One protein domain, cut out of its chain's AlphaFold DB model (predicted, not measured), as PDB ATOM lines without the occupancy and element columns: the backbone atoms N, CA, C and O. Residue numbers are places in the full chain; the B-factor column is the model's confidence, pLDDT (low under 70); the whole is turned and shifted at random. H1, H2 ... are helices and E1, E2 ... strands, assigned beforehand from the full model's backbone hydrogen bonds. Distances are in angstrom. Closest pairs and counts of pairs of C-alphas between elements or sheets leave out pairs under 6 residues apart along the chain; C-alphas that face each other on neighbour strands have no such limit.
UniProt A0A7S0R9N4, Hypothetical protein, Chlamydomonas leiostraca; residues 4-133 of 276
ATOM      1  N   GLY A   4      86.479  46.305  76.575       71.75
ATOM      2  CA  GLY A   4      87.073  46.682  77.866       71.75
ATOM      3  C   GLY A   4      88.421  46.024  78.200       71.75
ATOM      4  O   GLY A   4      89.049  46.421  79.175       71.75
ATOM      5  N   ASN A   5      88.878  45.049  77.407       80.19
ATOM      6  CA  ASN A   5      90.148  44.347  77.620       80.19
ATOM      7  C   ASN A   5      91.283  44.865  76.715       80.19
ATOM      8  O   ASN A   5      92.344  44.242  76.673       80.19
ATOM      9  N   LEU A   6      91.062  45.975  76.001       81.75
ATOM     10  CA  LEU A   6      92.072  46.678  75.214       81.75
ATOM     11  C   LEU A   6      92.194  48.136  75.664       81.75
ATOM     12  O   LEU A   6      91.192  48.810  75.896       81.75
ATOM     13  N   SER A   7      93.418  48.651  75.698       85.19
ATOM     14  CA  SER A   7      93.682  50.090  75.755       85.19
ATOM     15  C   SER A   7      94.851  50.468  74.850       85.19
ATOM     16  O   SER A   7      95.507  49.605  74.266       85.19
ATOM     17  N   VAL A   8      95.077  51.769  74.695       88.69
ATOM     18  CA  VAL A   8      96.198  52.321  73.935       88.69
ATOM     19  C   VAL A   8      97.103  53.054  74.907       88.69
ATOM     20  O   VAL A   8      96.624  53.881  75.684       88.69
ATOM     21  N   ASP A   9      98.397  52.764  74.859       91.00
ATOM     22  CA  ASP A   9      99.404  53.549  75.565       91.00
ATOM     23  C   ASP A   9      99.461  54.968  74.959       91.00
ATOM     24  O   ASP A   9      99.821  55.109  73.788       91.00
ATOM     25  N   PRO A  10      99.145  56.033  75.719       89.38
ATOM     26  CA  PRO A  10      99.155  57.402  75.204       89.38
ATOM     27  C   PRO A  10     100.542  57.898  74.775       89.38
ATOM     28  O   PRO A  10     100.630  58.829  73.978       89.38
ATOM     29  N   ALA A  11     101.619  57.321  75.318       89.62
ATOM     30  CA  ALA A  11     102.986  57.745  75.030       89.62
ATOM     31  C   ALA A  11     103.563  57.059  73.785       89.62
ATOM     32  O   ALA A  11     104.310  57.683  73.033       89.62
ATOM     33  N   THR A  12     103.235  55.781  73.569       91.44
ATOM     34  CA  THR A  12     103.818  54.968  72.486       91.44
ATOM     35  C   THR A  12     102.834  54.620  71.371       91.44
ATOM     36  O   THR A  12     103.258  54.232  70.285       91.44
ATOM     37  N   GLY A  13     101.528  54.743  71.613       87.75
ATOM     38  CA  GLY A  13     100.477  54.292  70.701       87.75
ATOM     39  C   GLY A  13     100.301  52.769  70.653       87.75
ATOM     40  O   GLY A  13      99.550  52.273  69.816       87.75
ATOM     41  N   ALA A  14     100.982  52.009  71.518       87.88
ATOM     42  CA  ALA A  14     100.890  50.553  71.546       87.88
ATOM     43  C   ALA A  14      99.534  50.066  72.085       87.88
ATOM     44  O   ALA A  14      98.975  50.651  73.013       87.88
ATOM     45  N   LEU A  15      99.029  48.956  71.536       87.25
ATOM     46  CA  LEU A  15      97.844  48.272  72.060       87.25
ATOM     47  C   LEU A  15      98.214  47.431  73.289       87.25
ATOM     48  O   LEU A  15      99.087  46.566  73.227       87.25
ATOM     49  N   LEU A  16      97.506  47.653  74.390       88.06
ATOM     50  CA  LEU A  16      97.651  46.943  75.656       88.06
ATOM     51  C   LEU A  16      96.473  45.978  75.826       88.06
ATOM     52  O   LEU A  16      95.317  46.397  75.791       88.06
ATOM     53  N   PHE A  17      96.766  44.693  76.024       87.06
ATOM     54  CA  PHE A  17      95.766  43.639  76.213       87.06
ATOM     55  C   PHE A  17      95.738  43.194  77.677       87.06
ATOM     56  O   PHE A  17      96.767  42.797  78.222       87.06
ATOM     57  N   TYR A  18      94.562  43.233  78.302       86.00
ATOM     58  CA  TYR A  18      94.402  42.908  79.726       86.00
ATOM     59  C   TYR A  18      93.959  41.467  79.998       86.00
ATOM     60  O   TYR A  18      94.158  40.967  81.101       86.00
ATOM     61  N   ASP A  19      93.351  40.796  79.017       82.44
ATOM     62  CA  ASP A  19      92.716  39.490  79.210       82.44
ATOM     63  C   ASP A  19      92.919  38.572  77.998       82.44
ATOM     64  O   ASP A  19      92.680  38.956  76.849       82.44
ATOM     65  N   PHE A  20      93.312  37.331  78.291       81.19
ATOM     66  CA  PHE A  20      93.573  36.253  77.338       81.19
ATOM     67  C   PHE A  20      92.713  35.000  77.613       81.19
ATOM     68  O   PHE A  20      92.962  33.940  77.044       81.19
ATOM     69  N   GLY A  21      91.679  35.090  78.457       73.94
ATOM     70  CA  GLY A  21      90.880  33.947  78.919       73.94
ATOM     71  C   GLY A  21      90.070  33.207  77.842       73.94
ATOM     72  O   GLY A  21      89.564  32.121  78.101       73.94
ATOM     73  N   MET A  22      89.956  33.762  76.630       74.88
ATOM     74  CA  MET A  22      89.297  33.132  75.471       74.88
ATOM     75  C   MET A  22      90.264  32.858  74.303       74.88
ATOM     76  O   MET A  22      89.841  32.842  73.146       74.88
ATOM     77  N   MET A  23      91.563  32.689  74.573       77.62
ATOM     78  CA  MET A  23      92.534  32.315  73.539       77.62
ATOM     79  C   MET A  23      92.362  30.848  73.128       77.62
ATOM     80  O   MET A  23      92.156  29.972  73.965       77.62
ATOM     81  N   GLY A  24      92.457  30.589  71.825       72.94
ATOM     82  CA  GLY A  24      92.465  29.245  71.253       72.94
ATOM     83  C   GLY A  24      93.741  29.014  70.453       72.94
ATOM     84  O   GLY A  24      94.249  29.935  69.815       72.94
ATOM     85  N   GLU A  25      94.251  27.787  70.476       75.50
ATOM     86  CA  GLU A  25      95.388  27.378  69.654       75.50
ATOM     87  C   GLU A  25      94.895  26.759  68.342       75.50
ATOM     88  O   GLU A  25      94.012  25.899  68.332       75.50
ATOM     89  N   ILE A  26      95.474  27.192  67.220       75.56
ATOM     90  CA  ILE A  26      95.219  26.600  65.905       75.56
ATOM     91  C   ILE A  26      96.399  25.695  65.563       75.56
ATOM     92  O   ILE A  26      97.497  26.169  65.276       75.56
ATOM     93  N   VAL A  27      96.154  24.384  65.566       77.75
ATOM     94  CA  VAL A  27      97.151  23.367  65.203       77.75
ATOM     95  C   VAL A  27      97.635  23.608  63.760       77.75
ATOM     96  O   VAL A  27      96.799  23.907  62.900       77.75
ATOM     97  N   PRO A  28      98.935  23.433  63.438       74.38
ATOM     98  CA  PRO A  28      99.478  23.723  62.106       74.38
ATOM     99  C   PRO A  28      98.686  23.119  60.935       74.38
ATOM    100  O   PRO A  28      98.395  23.818  59.970       74.38
ATOM    101  N   GLY A  29      98.227  21.868  61.053       74.06
ATOM    102  CA  GLY A  29      97.429  21.225  59.999       74.06
ATOM    103  C   GLY A  29      96.028  21.822  59.800       74.06
ATOM    104  O   GLY A  29      95.465  21.714  58.717       74.06
ATOM    105  N   VAL A  30      95.448  22.465  60.819       75.94
ATOM    106  CA  VAL A  30      94.179  23.208  60.685       75.94
ATOM    107  C   VAL A  30      94.437  24.567  60.042       75.94
ATOM    108  O   VAL A  30      93.649  25.000  59.208       75.94
ATOM    109  N   ARG A  31      95.559  25.213  60.384       78.94
ATOM    110  CA  ARG A  31      95.974  26.485  59.782       78.94
ATOM    111  C   ARG A  31      96.107  26.363  58.265       78.94
ATOM    112  O   ARG A  31      95.530  27.179  57.562       78.94
ATOM    113  N   GLU A  32      96.815  25.350  57.771       79.06
ATOM    114  CA  GLU A  32      96.989  25.126  56.325       79.06
ATOM    115  C   GLU A  32      95.646  24.945  55.608       79.06
ATOM    116  O   GLU A  32      95.367  25.619  54.623       79.06
ATOM    117  N   LYS A  33      94.750  24.129  56.165       81.81
ATOM    118  CA  LYS A  33      93.416  23.904  55.587       81.81
ATOM    119  C   LYS A  33      92.526  25.150  55.612       81.81
ATOM    120  O   LYS A  33      91.713  25.350  54.713       81.81
ATOM    121  N   LEU A  34      92.659  25.990  56.642       80.19
ATOM    122  CA  LEU A  34      91.992  27.292  56.687       80.19
ATOM    123  C   LEU A  34      92.526  28.218  55.589       80.19
ATOM    124  O   LEU A  34      91.729  28.901  54.951       80.19
ATOM    125  N   LEU A  35      93.839  28.217  55.338       80.31
ATOM    126  CA  LEU A  35      94.446  28.975  54.239       80.31
ATOM    127  C   LEU A  35      93.936  28.493  52.876       80.31
ATOM    128  O   LEU A  35      93.484  29.310  52.080       80.31
ATOM    129  N   ASP A  36      93.895  27.177  52.647       83.00
ATOM    130  CA  ASP A  36      93.329  26.590  51.423       83.00
ATOM    131  C   ASP A  36      91.868  27.010  51.200       83.00
ATOM    132  O   ASP A  36      91.459  27.319  50.079       83.00
ATOM    133  N   MET A  37      91.079  27.074  52.278       84.19
ATOM    134  CA  MET A  37      89.708  27.580  52.230       84.19
ATOM    135  C   MET A  37      89.672  29.062  51.830       84.19
ATOM    136  O   MET A  37      88.926  29.417  50.918       84.19
ATOM    137  N   PHE A  38      90.476  29.922  52.469       80.62
ATOM    138  CA  PHE A  38      90.560  31.348  52.125       80.62
ATOM    139  C   PHE A  38      90.965  31.562  50.666       80.62
ATOM    140  O   PHE A  38      90.369  32.383  49.970       80.62
ATOM    141  N   TYR A  39      91.926  30.784  50.181       81.50
ATOM    142  CA  TYR A  39      92.380  30.833  48.801       81.50
ATOM    143  C   TYR A  39      91.292  30.409  47.810       81.50
ATOM    144  O   TYR A  39      91.077  31.071  46.792       81.50
ATOM    145  N   GLY A  40      90.558  29.338  48.129       84.19
ATOM    146  CA  GLY A  40      89.399  28.908  47.351       84.19
ATOM    147  C   GLY A  40      88.322  29.992  47.272       84.19
ATOM    148  O   GLY A  40      87.796  30.254  46.190       84.19
ATOM    149  N   VAL A  41      88.038  30.674  48.389       83.56
ATOM    150  CA  VAL A  41      87.094  31.804  48.434       83.56
ATOM    151  C   VAL A  41      87.592  32.959  47.563       83.56
ATOM    152  O   VAL A  41      86.835  33.471  46.740       83.56
ATOM    153  N   TYR A  42      88.868  33.329  47.688       80.19
ATOM    154  CA  TYR A  42      89.481  34.414  46.921       80.19
ATOM    155  C   TYR A  42      89.430  34.165  45.408       80.19
ATOM    156  O   TYR A  42      89.030  35.038  44.639       80.19
ATOM    157  N   ARG A  43      89.765  32.945  44.970       81.88
ATOM    158  CA  ARG A  43      89.708  32.543  43.556       81.88
ATOM    159  C   ARG A  43      88.296  32.271  43.044       81.88
ATOM    160  O   ARG A  43      88.141  31.953  41.866       81.88
ATOM    161  N   LYS A  44      87.280  32.375  43.908       83.38
ATOM    162  CA  LYS A  44      85.899  31.960  43.624       83.38
ATOM    163  C   LYS A  44      85.824  30.508  43.130       83.38
ATOM    164  O   LYS A  44      84.952  30.145  42.343       83.38
ATOM    165  N   ASP A  45      86.737  29.660  43.599       86.31
ATOM    166  CA  ASP A  45      86.787  28.247  43.247       86.31
ATOM    167  C   ASP A  45      85.934  27.443  44.231       86.31
ATOM    168  O   ASP A  45      86.369  27.022  45.305       86.31
ATOM    169  N   THR A  46      84.687  27.197  43.832       86.94
ATOM    170  CA  THR A  46      83.739  26.388  44.605       86.94
ATOM    171  C   THR A  46      84.284  24.990  44.920       86.94
ATOM    172  O   THR A  46      84.005  24.453  45.988       86.94
ATOM    173  N   GLY A  47      85.053  24.381  44.009       87.00
ATOM    174  CA  GLY A  47      85.615  23.044  44.198       87.00
ATOM    175  C   GLY A  47      86.694  23.024  45.275       87.00
ATOM    176  O   GLY A  47      86.662  22.163  46.157       87.00
ATOM    177  N   ALA A  48      87.600  24.004  45.242       86.81
ATOM    178  CA  ALA A  48      88.622  24.184  46.270       86.81
ATOM    179  C   ALA A  48      88.001  24.431  47.654       86.81
ATOM    180  O   ALA A  48      88.407  23.802  48.629       86.81
ATOM    181  N   VAL A  49      86.956  25.266  47.731       87.69
ATOM    182  CA  VAL A  49      86.237  25.537  48.988       87.69
ATOM    183  C   VAL A  49      85.558  24.280  49.532       87.69
ATOM    184  O   VAL A  49      85.702  23.981  50.715       87.69
ATOM    185  N   ILE A  50      84.867  23.497  48.691       86.06
ATOM    186  CA  ILE A  50      84.261  22.219  49.113       86.06
ATOM    187  C   ILE A  50      85.322  21.285  49.684       86.06
ATOM    188  O   ILE A  50      85.125  20.718  50.758       86.06
ATOM    189  N   LYS A  51      86.441  21.125  48.972       87.00
ATOM    190  CA  LYS A  51      87.533  20.252  49.400       87.00
ATOM    191  C   LYS A  51      88.072  20.686  50.765       87.00
ATOM    192  O   LYS A  51      88.129  19.865  51.673       87.00
ATOM    193  N   ALA A  52      88.367  21.974  50.937       86.56
ATOM    194  CA  ALA A  52      88.868  22.506  52.200       86.56
ATOM    195  C   ALA A  52      87.859  22.331  53.351       86.56
ATOM    196  O   ALA A  52      88.239  21.958  54.457       86.56
ATOM    197  N   LEU A  53      86.558  22.520  53.098       83.00
ATOM    198  CA  LEU A  53      85.504  22.304  54.097       83.00
ATOM    199  C   LEU A  53      85.346  20.826  54.488       83.00
ATOM    200  O   LEU A  53      85.051  20.530  55.648       83.00
ATOM    201  N   VAL A  54      85.566  19.893  53.558       84.12
ATOM    202  CA  VAL A  54      85.633  18.453  53.859       84.12
ATOM    203  C   VAL A  54      86.888  18.136  54.676       84.12
ATOM    204  O   VAL A  54      86.795  17.457  55.697       84.12
ATOM    205  N   ASP A  55      88.043  18.684  54.292       84.25
ATOM    206  CA  ASP A  55      89.318  18.465  54.981       84.25
ATOM    207  C   ASP A  55      89.319  19.041  56.408       84.25
ATOM    208  O   ASP A  55      89.958  18.481  57.307       84.25
ATOM    209  N   LEU A  56      88.589  20.137  56.634       81.12
ATOM    210  CA  LEU A  56      88.335  20.742  57.948       81.12
ATOM    211  C   LEU A  56      87.268  19.992  58.764       81.12
ATOM    212  O   LEU A  56      87.043  20.327  59.926       81.12
ATOM    213  N   GLY A  57      86.603  18.990  58.180       77.62
ATOM    214  CA  GLY A  57      85.530  18.230  58.826       77.62
ATOM    215  C   GLY A  57      84.225  19.011  59.000       77.62
ATOM    216  O   GLY A  57      83.350  18.566  59.741       77.62
ATOM    217  N   VAL A  58      84.087  20.158  58.326       78.75
ATOM    218  CA  VAL A  58      82.885  21.007  58.351       78.75
ATOM    219  C   VAL A  58      81.751  20.347  57.571       78.75
ATOM    220  O   VAL A  58      80.593  20.408  57.978       78.75
ATOM    221  N   ILE A  59      82.075  19.691  56.456       75.19
ATOM    222  CA  ILE A  59      81.113  18.980  55.610       75.19
ATOM    223  C   ILE A  59      81.420  17.491  55.660       75.19
ATOM    224  O   ILE A  59      82.554  17.069  55.430       75.19
ATOM    225  N   LYS A  60      80.396  16.669  55.907       71.31
ATOM    226  CA  LYS A  60      80.524  15.226  55.683       71.31
ATOM    227  C   LYS A  60      80.428  14.930  54.185       71.31
ATOM    228  O   LYS A  60      79.493  15.414  53.554       71.31
ATOM    229  N   PRO A  61      81.317  14.099  53.618       66.19
ATOM    230  CA  PRO A  61      81.169  13.650  52.242       66.19
ATOM    231  C   PRO A  61      79.883  12.817  52.111       66.19
ATOM    232  O   PRO A  61      79.820  11.662  52.525       66.19
ATOM    233  N   THR A  62      78.833  13.436  51.578       65.62
ATOM    234  CA  THR A  62      77.546  12.814  51.238       65.62
ATOM    235  C   THR A  62      77.417  12.655  49.725       65.62
ATOM    236  O   THR A  62      78.038  13.387  48.961       65.62
ATOM    237  N   GLY A  63      76.586  11.706  49.280       62.06
ATOM    238  CA  GLY A  63      76.394  11.414  47.852       62.06
ATOM    239  C   GLY A  63      75.818  12.571  47.023       62.06
ATOM    240  O   GLY A  63      75.978  12.577  45.807       62.06
ATOM    241  N   ASP A  64      75.202  13.574  47.656       66.94
ATOM    242  CA  ASP A  64      74.666  14.756  46.974       66.94
ATOM    243  C   ASP A  64      75.686  15.906  46.904       66.94
ATOM    244  O   ASP A  64      75.548  16.969  47.513       66.94
ATOM    245  N   SER A  65      76.756  15.680  46.140       73.31
ATOM    246  CA  SER A  65      77.779  16.701  45.891       73.31
ATOM    247  C   SER A  65      77.242  17.908  45.107       73.31
ATOM    248  O   SER A  65      77.870  18.968  45.136       73.31
ATOM    249  N   LEU A  66      76.120  17.772  44.387       79.38
ATOM    250  CA  LEU A  66      75.585  18.832  43.534       79.38
ATOM    251  C   LEU A  66      74.863  19.903  44.356       79.38
ATOM    252  O   LEU A  66      75.071  21.092  44.108       79.38
ATOM    253  N   THR A  67      74.060  19.501  45.339       78.19
ATOM    254  CA  THR A  67      73.359  20.435  46.232       78.19
ATOM    255  C   THR A  67      74.345  21.249  47.066       78.19
ATOM    256  O   THR A  67      74.260  22.477  47.087       78.19
ATOM    257  N   ILE A  68      75.365  20.597  47.632       77.94
ATOM    258  CA  ILE A  68      76.442  21.269  48.378       77.94
ATOM    259  C   ILE A  68      77.192  22.263  47.483       77.94
ATOM    260  O   ILE A  68      77.440  23.402  47.879       77.94
ATOM    261  N   LYS A  69      77.508  21.867  46.243       83.56
ATOM    262  CA  LYS A  69      78.188  22.746  45.284       83.56
ATOM    263  C   LYS A  69      77.359  23.973  44.922       83.56
ATOM    264  O   LYS A  69      77.911  25.063  44.830       83.56
ATOM    265  N   ARG A  70      76.043  23.819  44.748       82.56
ATOM    266  CA  ARG A  70      75.133  24.947  44.503       82.56
ATOM    267  C   ARG A  70      75.041  25.878  45.710       82.56
ATOM    268  O   ARG A  70      75.120  27.084  45.521       82.56
ATOM    269  N   ALA A  71      74.927  25.332  46.921       79.06
ATOM    270  CA  ALA A  71      74.861  26.122  48.150       79.06
ATOM    271  C   ALA A  71      76.141  26.945  48.371       79.06
ATOM    272  O   ALA A  71      76.070  28.145  48.621       79.06
ATOM    273  N   ILE A  72      77.315  26.327  48.202       82.06
ATOM    274  CA  ILE A  72      78.602  27.025  48.342       82.06
ATOM    275  C   ILE A  72      78.810  28.028  47.208       82.06
ATOM    276  O   ILE A  72      79.276  29.131  47.467       82.06
ATOM    277  N   GLY A  73      78.436  27.695  45.968       84.25
ATOM    278  CA  GLY A  73      78.484  28.647  44.856       84.25
ATOM    279  C   GLY A  73      77.634  29.889  45.132       84.25
ATOM    280  O   GLY A  73      78.129  31.008  45.046       84.25
ATOM    281  N   TYR A  74      76.390  29.687  45.580       82.00
ATOM    282  CA  TYR A  74      75.501  30.776  45.982       82.00
ATOM    283  C   TYR A  74      76.092  31.622  47.118       82.00
ATOM    284  O   TYR A  74      76.035  32.850  47.061       82.00
ATOM    285  N   PHE A  75      76.697  30.982  48.124       80.88
ATOM    286  CA  PHE A  75      77.371  31.678  49.219       80.88
ATOM    287  C   PHE A  75      78.535  32.546  48.725       80.88
ATOM    288  O   PHE A  75      78.615  33.711  49.102       80.88
ATOM    289  N   LEU A  76      79.407  32.023  47.856       82.50
ATOM    290  CA  LEU A  76      80.531  32.787  47.297       82.50
ATOM    291  C   LEU A  76      80.051  33.997  46.483       82.50
ATOM    292  O   LEU A  76      80.607  35.090  46.608       82.50
ATOM    293  N   ASP A  77      78.988  33.823  45.695       82.75
ATOM    294  CA  ASP A  77      78.378  34.909  44.924       82.75
ATOM    295  C   ASP A  77      77.724  35.964  45.825       82.75
ATOM    296  O   ASP A  77      77.720  37.153  45.489       82.75
ATOM    297  N   ASN A  78      77.134  35.550  46.949       79.62
ATOM    298  CA  ASN A  78      76.567  36.468  47.933       79.62
ATOM    299  C   ASN A  78      77.673  37.230  48.670       79.62
ATOM    300  O   ASN A  78      77.631  38.454  48.727       79.62
ATOM    301  N   LEU A  79      78.708  36.528  49.134       76.88
ATOM    302  CA  LEU A  79      79.856  37.102  49.831       76.88
ATOM    303  C   LEU A  79      80.549  38.183  48.993       76.88
ATOM    304  O   LEU A  79      80.873  39.252  49.512       76.88
ATOM    305  N   ALA A  80      80.735  37.943  47.692       75.25
ATOM    306  CA  ALA A  80      81.295  38.942  46.786       75.25
ATOM    307  C   ALA A  80      80.423  40.210  46.738       75.25
ATOM    308  O   ALA A  80      80.922  41.314  46.945       75.25
ATOM    309  N   ARG A  81      79.103  40.045  46.581       77.81
ATOM    310  CA  ARG A  81      78.133  41.153  46.572       77.81
ATOM    311  C   ARG A  81      78.035  41.889  47.907       77.81
ATOM    312  O   ARG A  81      77.721  43.074  47.924       77.81
ATOM    313  N   GLN A  82      78.218  41.204  49.030       75.06
ATOM    314  CA  GLN A  82      78.198  41.801  50.370       75.06
ATOM    315  C   GLN A  82      79.470  42.603  50.637       75.06
ATOM    316  O   GLN A  82      79.395  43.720  51.146       75.06
ATOM    317  N   THR A  83      80.614  42.074  50.203       71.69
ATOM    318  CA  THR A  83      81.904  42.770  50.266       71.69
ATOM    319  C   THR A  83      81.872  44.055  49.434       71.69
ATOM    320  O   THR A  83      82.277  45.104  49.922       71.69
ATOM    321  N   GLU A  84      81.318  44.006  48.216       73.75
ATOM    322  CA  GLU A  84      81.132  45.182  47.345       73.75
ATOM    323  C   GLU A  84      80.175  46.230  47.935       73.75
ATOM    324  O   GLU A  84      80.323  47.423  47.678       73.75
ATOM    325  N   ARG A  85      79.194  45.800  48.738       75.69
ATOM    326  CA  ARG A  85      78.226  46.679  49.417       75.69
ATOM    327  C   ARG A  85      78.709  47.198  50.775       75.69
ATOM    328  O   ARG A  85      77.988  47.974  51.397       75.69
ATOM    329  N   GLY A  86      79.889  46.781  51.242       70.62
ATOM    330  CA  GLY A  86      80.416  47.160  52.557       70.62
ATOM    331  C   GLY A  86      79.588  46.615  53.729       70.62
ATOM    332  O   GLY A  86      79.504  47.257  54.780       70.62
ATOM    333  N   GLU A  87      78.932  45.463  53.555       75.94
ATOM    334  CA  GLU A  87      78.169  44.831  54.634       75.94
ATOM    335  C   GLU A  87      79.083  44.339  55.764       75.94
ATOM    336  O   GLU A  87      80.250  44.001  55.562       75.94
ATOM    337  N   THR A  88      78.534  44.293  56.980       70.50
ATOM    338  CA  THR A  88      79.290  43.847  58.155       70.50
ATOM    339  C   THR A  88      79.601  42.362  58.091       70.50
ATOM    340  O   THR A  88      78.768  41.561  57.663       70.50
ATOM    341  N   LEU A  89      80.744  41.966  58.640       71.19
ATOM    342  CA  LEU A  89      81.161  40.570  58.698       71.19
ATOM    343  C   LEU A  89      80.251  39.726  59.606       71.19
ATOM    344  O   LEU A  89      80.126  38.519  59.414       71.19
ATOM    345  N   ALA A  90      79.573  40.369  60.561       69.50
ATOM    346  CA  ALA A  90      78.514  39.750  61.357       69.50
ATOM    347  C   ALA A  90      77.316  39.307  60.494       69.50
ATOM    348  O   ALA A  90      76.887  38.164  60.615       69.50
ATOM    349  N   ALA A  91      76.836  40.170  59.589       71.56
ATOM    350  CA  ALA A  91      75.728  39.858  58.677       71.56
ATOM    351  C   ALA A  91      76.094  38.729  57.699       71.56
ATOM    352  O   ALA A  91      75.336  37.781  57.524       71.56
ATOM    353  N   ILE A  92      77.313  38.773  57.150       73.06
ATOM    354  CA  ILE A  92      77.869  37.701  56.309       73.06
ATOM    355  C   ILE A  92      77.897  36.361  57.071       73.06
ATOM    356  O   ILE A  92      77.575  35.306  56.520       73.06
ATOM    357  N   GLY A  93      78.305  36.389  58.344       69.19
ATOM    358  CA  GLY A  93      78.349  35.205  59.201       69.19
ATOM    359  C   GLY A  93      76.963  34.644  59.525       69.19
ATOM    360  O   GLY A  93      76.790  33.428  59.545       69.19
ATOM    361  N   GLU A  94      75.975  35.507  59.754       73.06
ATOM    362  CA  GLU A  94      74.589  35.113  60.020       73.06
ATOM    363  C   GLU A  94      73.948  34.437  58.799       73.06
ATOM    364  O   GLU A  94      73.384  33.347  58.928       73.06
ATOM    365  N   ASP A  95      74.154  34.995  57.604       70.25
ATOM    366  CA  ASP A  95      73.724  34.384  56.341       70.25
ATOM    367  C   ASP A  95      74.385  33.016  56.108       70.25
ATOM    368  O   ASP A  95      73.732  32.064  55.670       70.25
ATOM    369  N   LEU A  96      75.674  32.881  56.444       69.06
ATOM    370  CA  LEU A  96      76.382  31.602  56.367       69.06
ATOM    371  C   LEU A  96      75.747  30.548  57.286       69.06
ATOM    372  O   LEU A  96      75.559  29.402  56.870       69.06
ATOM    373  N   PHE A  97      75.395  30.918  58.521       68.38
ATOM    374  CA  PHE A  97      74.713  30.014  59.449       68.38
ATOM    375  C   PHE A  97      73.295  29.662  58.983       68.38
ATOM    376  O   PHE A  97      72.883  28.507  59.115       68.38
ATOM    377  N   ALA A  98      72.567  30.605  58.384       71.31
ATOM    378  CA  ALA A  98      71.245  30.346  57.823       71.31
ATOM    379  C   ALA A  98      71.309  29.296  56.697       71.31
ATOM    380  O   ALA A  98      70.588  28.300  56.744       71.31
ATOM    381  N   ILE A  99      72.250  29.440  55.755       66.38
ATOM    382  CA  ILE A  99      72.476  28.476  54.657       66.38
ATOM    383  C   ILE A  99      72.884  27.094  55.193       66.38
ATOM    384  O   ILE A  99      72.542  26.058  54.620       66.38
ATOM    385  N   ALA A 100      73.609  27.066  56.311       64.06
ATOM    386  CA  ALA A 100      74.082  25.836  56.926       64.06
ATOM    387  C   ALA A 100      72.980  25.002  57.594       64.06
ATOM    388  O   ALA A 100      73.172  23.802  57.786       64.06
ATOM    389  N   THR A 101      71.849  25.619  57.949       62.38
ATOM    390  CA  THR A 101      70.787  24.973  58.738       62.38
ATOM    391  C   THR A 101      70.051  23.886  57.937       62.38
ATOM    392  O   THR A 101      69.633  22.883  58.511       62.38
ATOM    393  N   ASP A 102      69.989  24.024  56.607       60.84
ATOM    394  CA  ASP A 102      69.284  23.102  55.697       60.84
ATOM    395  C   ASP A 102      70.191  22.039  55.046       60.84
ATOM    396  O   ASP A 102      69.773  21.293  54.158       60.84
ATOM    397  N   GLN A 103      71.463  21.974  55.438       63.69
ATOM    398  CA  GLN A 103      72.491  21.172  54.774       63.69
ATOM    399  C   GLN A 103      73.335  20.410  55.816       63.69
ATOM    400  O   GLN A 103      73.340  20.769  56.991       63.69
ATOM    401  N   PRO A 104      74.077  19.346  55.445       64.19
ATOM    402  CA  PRO A 104      74.847  18.527  56.388       64.19
ATOM    403  C   PRO A 104      76.138  19.217  56.883       64.19
ATOM    404  O   PRO A 104      77.184  18.571  57.005       64.19
ATOM    405  N   PHE A 105      76.091  20.520  57.165       68.31
ATOM    406  CA  PHE A 105      77.199  21.262  57.755       68.31
ATOM    407  C   PHE A 105      77.263  20.997  59.260       68.31
ATOM    408  O   PHE A 105      76.278  21.084  59.990       68.31
ATOM    409  N   ARG A 106      78.460  20.688  59.746       67.44
ATOM    410  CA  ARG A 106      78.798  20.654  61.167       67.44
ATOM    411  C   ARG A 106      79.956  21.603  61.389       67.44
ATOM    412  O   ARG A 106      81.109  21.201  61.289       67.44
ATOM    413  N   PHE A 107      79.654  22.861  61.685       65.88
ATOM    414  CA  PHE A 107      80.694  23.830  62.009       65.88
ATOM    415  C   PHE A 107      81.387  23.447  63.325       65.88
ATOM    416  O   PHE A 107      80.718  23.333  64.355       65.88
ATOM    417  N   PRO A 108      82.717  23.246  63.323       64.88
ATOM    418  CA  PRO A 108      83.478  23.113  64.555       64.88
ATOM    419  C   PRO A 108      83.310  24.370  65.414       64.88
ATOM    420  O   PRO A 108      83.311  25.484  64.888       64.88
ATOM    421  N   ALA A 109      83.236  24.216  66.738       65.50
ATOM    422  CA  ALA A 109      83.088  25.346  67.666       65.50
ATOM    423  C   ALA A 109      84.190  26.414  67.496       65.50
ATOM    424  O   ALA A 109      83.957  27.599  67.724       65.50
ATOM    425  N   THR A 110      85.375  26.011  67.027       65.88
ATOM    426  CA  THR A 110      86.495  26.892  66.662       65.88
ATOM    427  C   THR A 110      86.116  27.977  65.652       65.88
ATOM    428  O   THR A 110      86.587  29.103  65.788       65.88
ATOM    429  N   PHE A 111      85.223  27.705  64.695       68.94
ATOM    430  CA  PHE A 111      84.769  28.712  63.724       68.94
ATOM    431  C   PHE A 111      83.916  29.811  64.365       68.94
ATOM    432  O   PHE A 111      84.051  30.983  64.015       68.94
ATOM    433  N   THR A 112      83.084  29.461  65.348       70.69
ATOM    434  CA  THR A 112      82.278  30.435  66.094       70.69
ATOM    435  C   THR A 112      83.165  31.435  66.836       70.69
ATOM    436  O   THR A 112      82.860  32.627  66.863       70.69
ATOM    437  N   PHE A 113      84.292  30.983  67.400       73.94
ATOM    438  CA  PHE A 113      85.256  31.872  68.055       73.94
ATOM    439  C   PHE A 113      85.928  32.834  67.071       73.94
ATOM    440  O   PHE A 113      86.079  34.011  67.395       73.94
ATOM    441  N   VAL A 114      86.274  32.364  65.868       76.25
ATOM    442  CA  VAL A 114      86.867  33.195  64.807       76.25
ATOM    443  C   VAL A 114      85.885  34.272  64.341       76.25
ATOM    444  O   VAL A 114      86.232  35.453  64.346       76.25
ATOM    445  N   LEU A 115      84.643  33.895  64.017       74.94
ATOM    446  CA  LEU A 115      83.603  34.852  63.620       74.94
ATOM    447  C   LEU A 115      83.356  35.887  64.719       74.94
ATOM    448  O   LEU A 115      83.386  37.087  64.459       74.94
ATOM    449  N   ARG A 116      83.224  35.441  65.975       77.06
ATOM    450  CA  ARG A 116      83.061  36.342  67.121       77.06
ATOM    451  C   ARG A 116      84.240  37.301  67.275       77.06
ATOM    452  O   ARG A 116      84.025  38.468  67.604       77.06
ATOM    453  N   ALA A 117      85.472  36.836  67.070       80.44
ATOM    454  CA  ALA A 117      86.660  37.678  67.153       80.44
ATOM    455  C   ALA A 117      86.631  38.783  66.092       80.44
ATOM    456  O   ALA A 117      86.794  39.953  66.442       80.44
ATOM    457  N   PHE A 118      86.335  38.439  64.837       82.12
ATOM    458  CA  PHE A 118      86.237  39.426  63.770       82.12
ATOM    459  C   PHE A 118      85.075  40.405  63.958       82.12
ATOM    460  O   PHE A 118      85.286  41.607  63.833       82.12
ATOM    461  N   SER A 119      83.884  39.937  64.349       80.25
ATOM    462  CA  SER A 119      82.756  40.830  64.657       80.25
ATOM    463  C   SER A 119      83.078  41.788  65.806       80.25
ATOM    464  O   SER A 119      82.660  42.941  65.790       80.25
ATOM    465  N   THR A 120      83.856  41.337  66.797       83.62
ATOM    466  CA  THR A 120      84.313  42.209  67.890       83.62
ATOM    467  C   THR A 120      85.290  43.269  67.377       83.62
ATOM    468  O   THR A 120      85.160  44.434  67.739       83.62
ATOM    469  N   LEU A 121      86.256  42.886  66.532       83.69
ATOM    470  CA  LEU A 121      87.221  43.817  65.935       83.69
ATOM    471  C   LEU A 121      86.526  44.859  65.056       83.69
ATOM    472  O   LEU A 121      86.803  46.049  65.186       83.69
ATOM    473  N   GLU A 122      85.585  44.429  64.218       84.38
ATOM    474  CA  GLU A 122      84.790  45.330  63.389       84.38
ATOM    475  C   GLU A 122      83.940  46.277  64.246       84.38
ATOM    476  O   GLU A 122      83.907  47.477  63.985       84.38
ATOM    477  N   GLY A 123      83.304  45.765  65.306       84.69
ATOM    478  CA  GLY A 123      82.530  46.576  66.245       84.69
ATOM    479  C   GLY A 123      83.371  47.649  66.940       84.69
ATOM    480  O   GLY A 123      82.950  48.802  67.017       84.69
ATOM    481  N   ILE A 124      84.584  47.304  67.390       85.62
ATOM    482  CA  ILE A 124      85.532  48.272  67.963       85.62
ATOM    483  C   ILE A 124      85.925  49.308  66.901       85.62
ATOM    484  O   ILE A 124      85.843  50.507  67.168       85.62
ATOM    485  N   GLY A 125      86.272  48.870  65.687       86.12
ATOM    486  CA  GLY A 125      86.635  49.758  64.581       86.12
ATOM    487  C   GLY A 125      85.531  50.760  64.240       86.12
ATOM    488  O   GLY A 125      85.792  51.961  64.195       86.12
ATOM    489  N   LYS A 126      84.282  50.293  64.110       85.44
ATOM    490  CA  LYS A 126      83.114  51.153  63.856       85.44
ATOM    491  C   LYS A 126      82.767  52.076  65.020       85.44
ATOM    492  O   LYS A 126      82.283  53.180  64.785       85.44
ATOM    493  N   SER A 127      83.023  51.655  66.261       85.62
ATOM    494  CA  SER A 127      82.828  52.521  67.433       85.62
ATOM    495  C   SER A 127      83.802  53.703  67.461       85.62
ATOM    496  O   SER A 127      83.450  54.772  67.953       85.62
ATOM    497  N   LEU A 128      85.008  53.524  66.910       85.94
ATOM    498  CA  LEU A 128      86.045  54.555  66.842       85.94
ATOM    499  C   LEU A 128      85.920  55.425  65.585       85.94
ATOM    500  O   LEU A 128      86.113  56.637  65.646       85.94
ATOM    501  N   ASN A 129      85.598  54.814  64.446       86.94
ATOM    502  CA  ASN A 129      85.392  55.488  63.173       86.94
ATOM    503  C   ASN A 129      84.158  54.891  62.472       86.94
ATOM    504  O   ASN A 129      84.232  53.767  61.979       86.94
ATOM    505  N   PRO A 130      83.039  55.629  62.361       86.12
ATOM    506  CA  PRO A 130      81.826  55.133  61.708       86.12
ATOM    507  C   PRO A 130      82.019  54.713  60.244       86.12
ATOM    508  O   PRO A 130      81.291  53.850  59.759       86.12
ATOM    509  N   SER A 131      83.007  55.288  59.553       85.25
ATOM    510  CA  SER A 131      83.368  54.949  58.170       85.25
ATOM    511  C   SER A 131      84.359  53.782  58.070       85.25
ATOM    512  O   SER A 131      84.859  53.493  56.986       85.25
ATOM    513  N   TYR A 132      84.690  53.125  59.186       83.69
ATOM    514  CA  TYR A 132      85.594  51.979  59.212       83.69
ATOM    515  C   TYR A 132      85.015  50.789  58.439       83.69
ATOM    516  O   TYR A 132      83.913  50.313  58.732       83.69
ATOM    517  N   GLN A 133      85.807  50.267  57.503       80.94
ATOM    518  CA  GLN A 133      85.506  49.062  56.740       80.94
ATOM    519  C   GLN A 133      86.586  48.013  57.004       80.94
ATOM    520  O   GLN A 133      87.758  48.201  56.680       80.94
TER     521      GLN A 133
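Overview. This is residues 4 to 133 of the 276 residues of the protein "Hypothetical protein" of Chlamydomonas leiostraca (UniProt A0A7S0R9N4). Three helices, H3, H4 and H5, fold back and forth, while a helical hairpin of H1 and H2 meets H3 with its turn end. At one end of the long axis, apart from H5, is a small hairpin of strands, E1 and E2, whose turn, residues 9 to 14, sticks out. The 130 printed residues hold two strands, an antiparallel sheet of order E1 - E2, then five helices; the class is mostly helix. The whole is only just loose, close to compact, with a radius of gyration of the C-alphas of 17.1 A, and is elongated, spanning 59 by 34 by 25 A.

Arrangement. E1, residues 6 to 8, and E2, residues 15 to 17, form a hairpin, with N 7 and O 16 2.9 A apart, within hydrogen-bond range. H5, residues 109 to 128, is apart from both strands. H4, residues 89 to 101, touches H5 with residues 89 to 93 alone, closest at the C-alphas of Ala 90 and Ser 119, 5.5 A; this helical hairpin has a shallow tilt of 28 degrees. H3, residues 65 to 84, forms a helical hairpin with H4 at 16 degrees, a shallow tilt; the C-alphas of Leu 79 and Ile 92 are closest, 6.8 A. H2, residues 46 to 55, touches residues 68 to 76 of H3 alone, at a steep tilt of 69 degrees, only just short of perpendicular; the closest C-alphas, of Thr 46 and Gly 73, are 5.7 A apart. H1, residues 28 to 42, forms a helical hairpin with H2, closest at the C-alphas of Gly 40 and Val 49, 4.9 A. Every O i to N i+4 pair is within hydrogen-bond range in H2, H3, H4 and H5, and 10 of 11 in H1.

Along the chain. E1 begins at C-alpha 6 (92.072, 46.678, 75.214); E1 is 7.1 A long and E2 6.6 A. H5 measures 29.4 A and ends at C-alpha 128 (86.045, 54.555, 66.842). H3 measures 28.7 A, H1 21.1 A, H4 18.7 A and H2 14.2 A.

Size, cuts and confidence. The C-alphas of Ala 11 and Gly 63, the two farthest apart, are 59.9 A apart. The printed part has no cut, and no link is long. Mean pLDDT of the printed part is 78.2; 21 residues are under 70, among them 61 to 64 and 99 to 111.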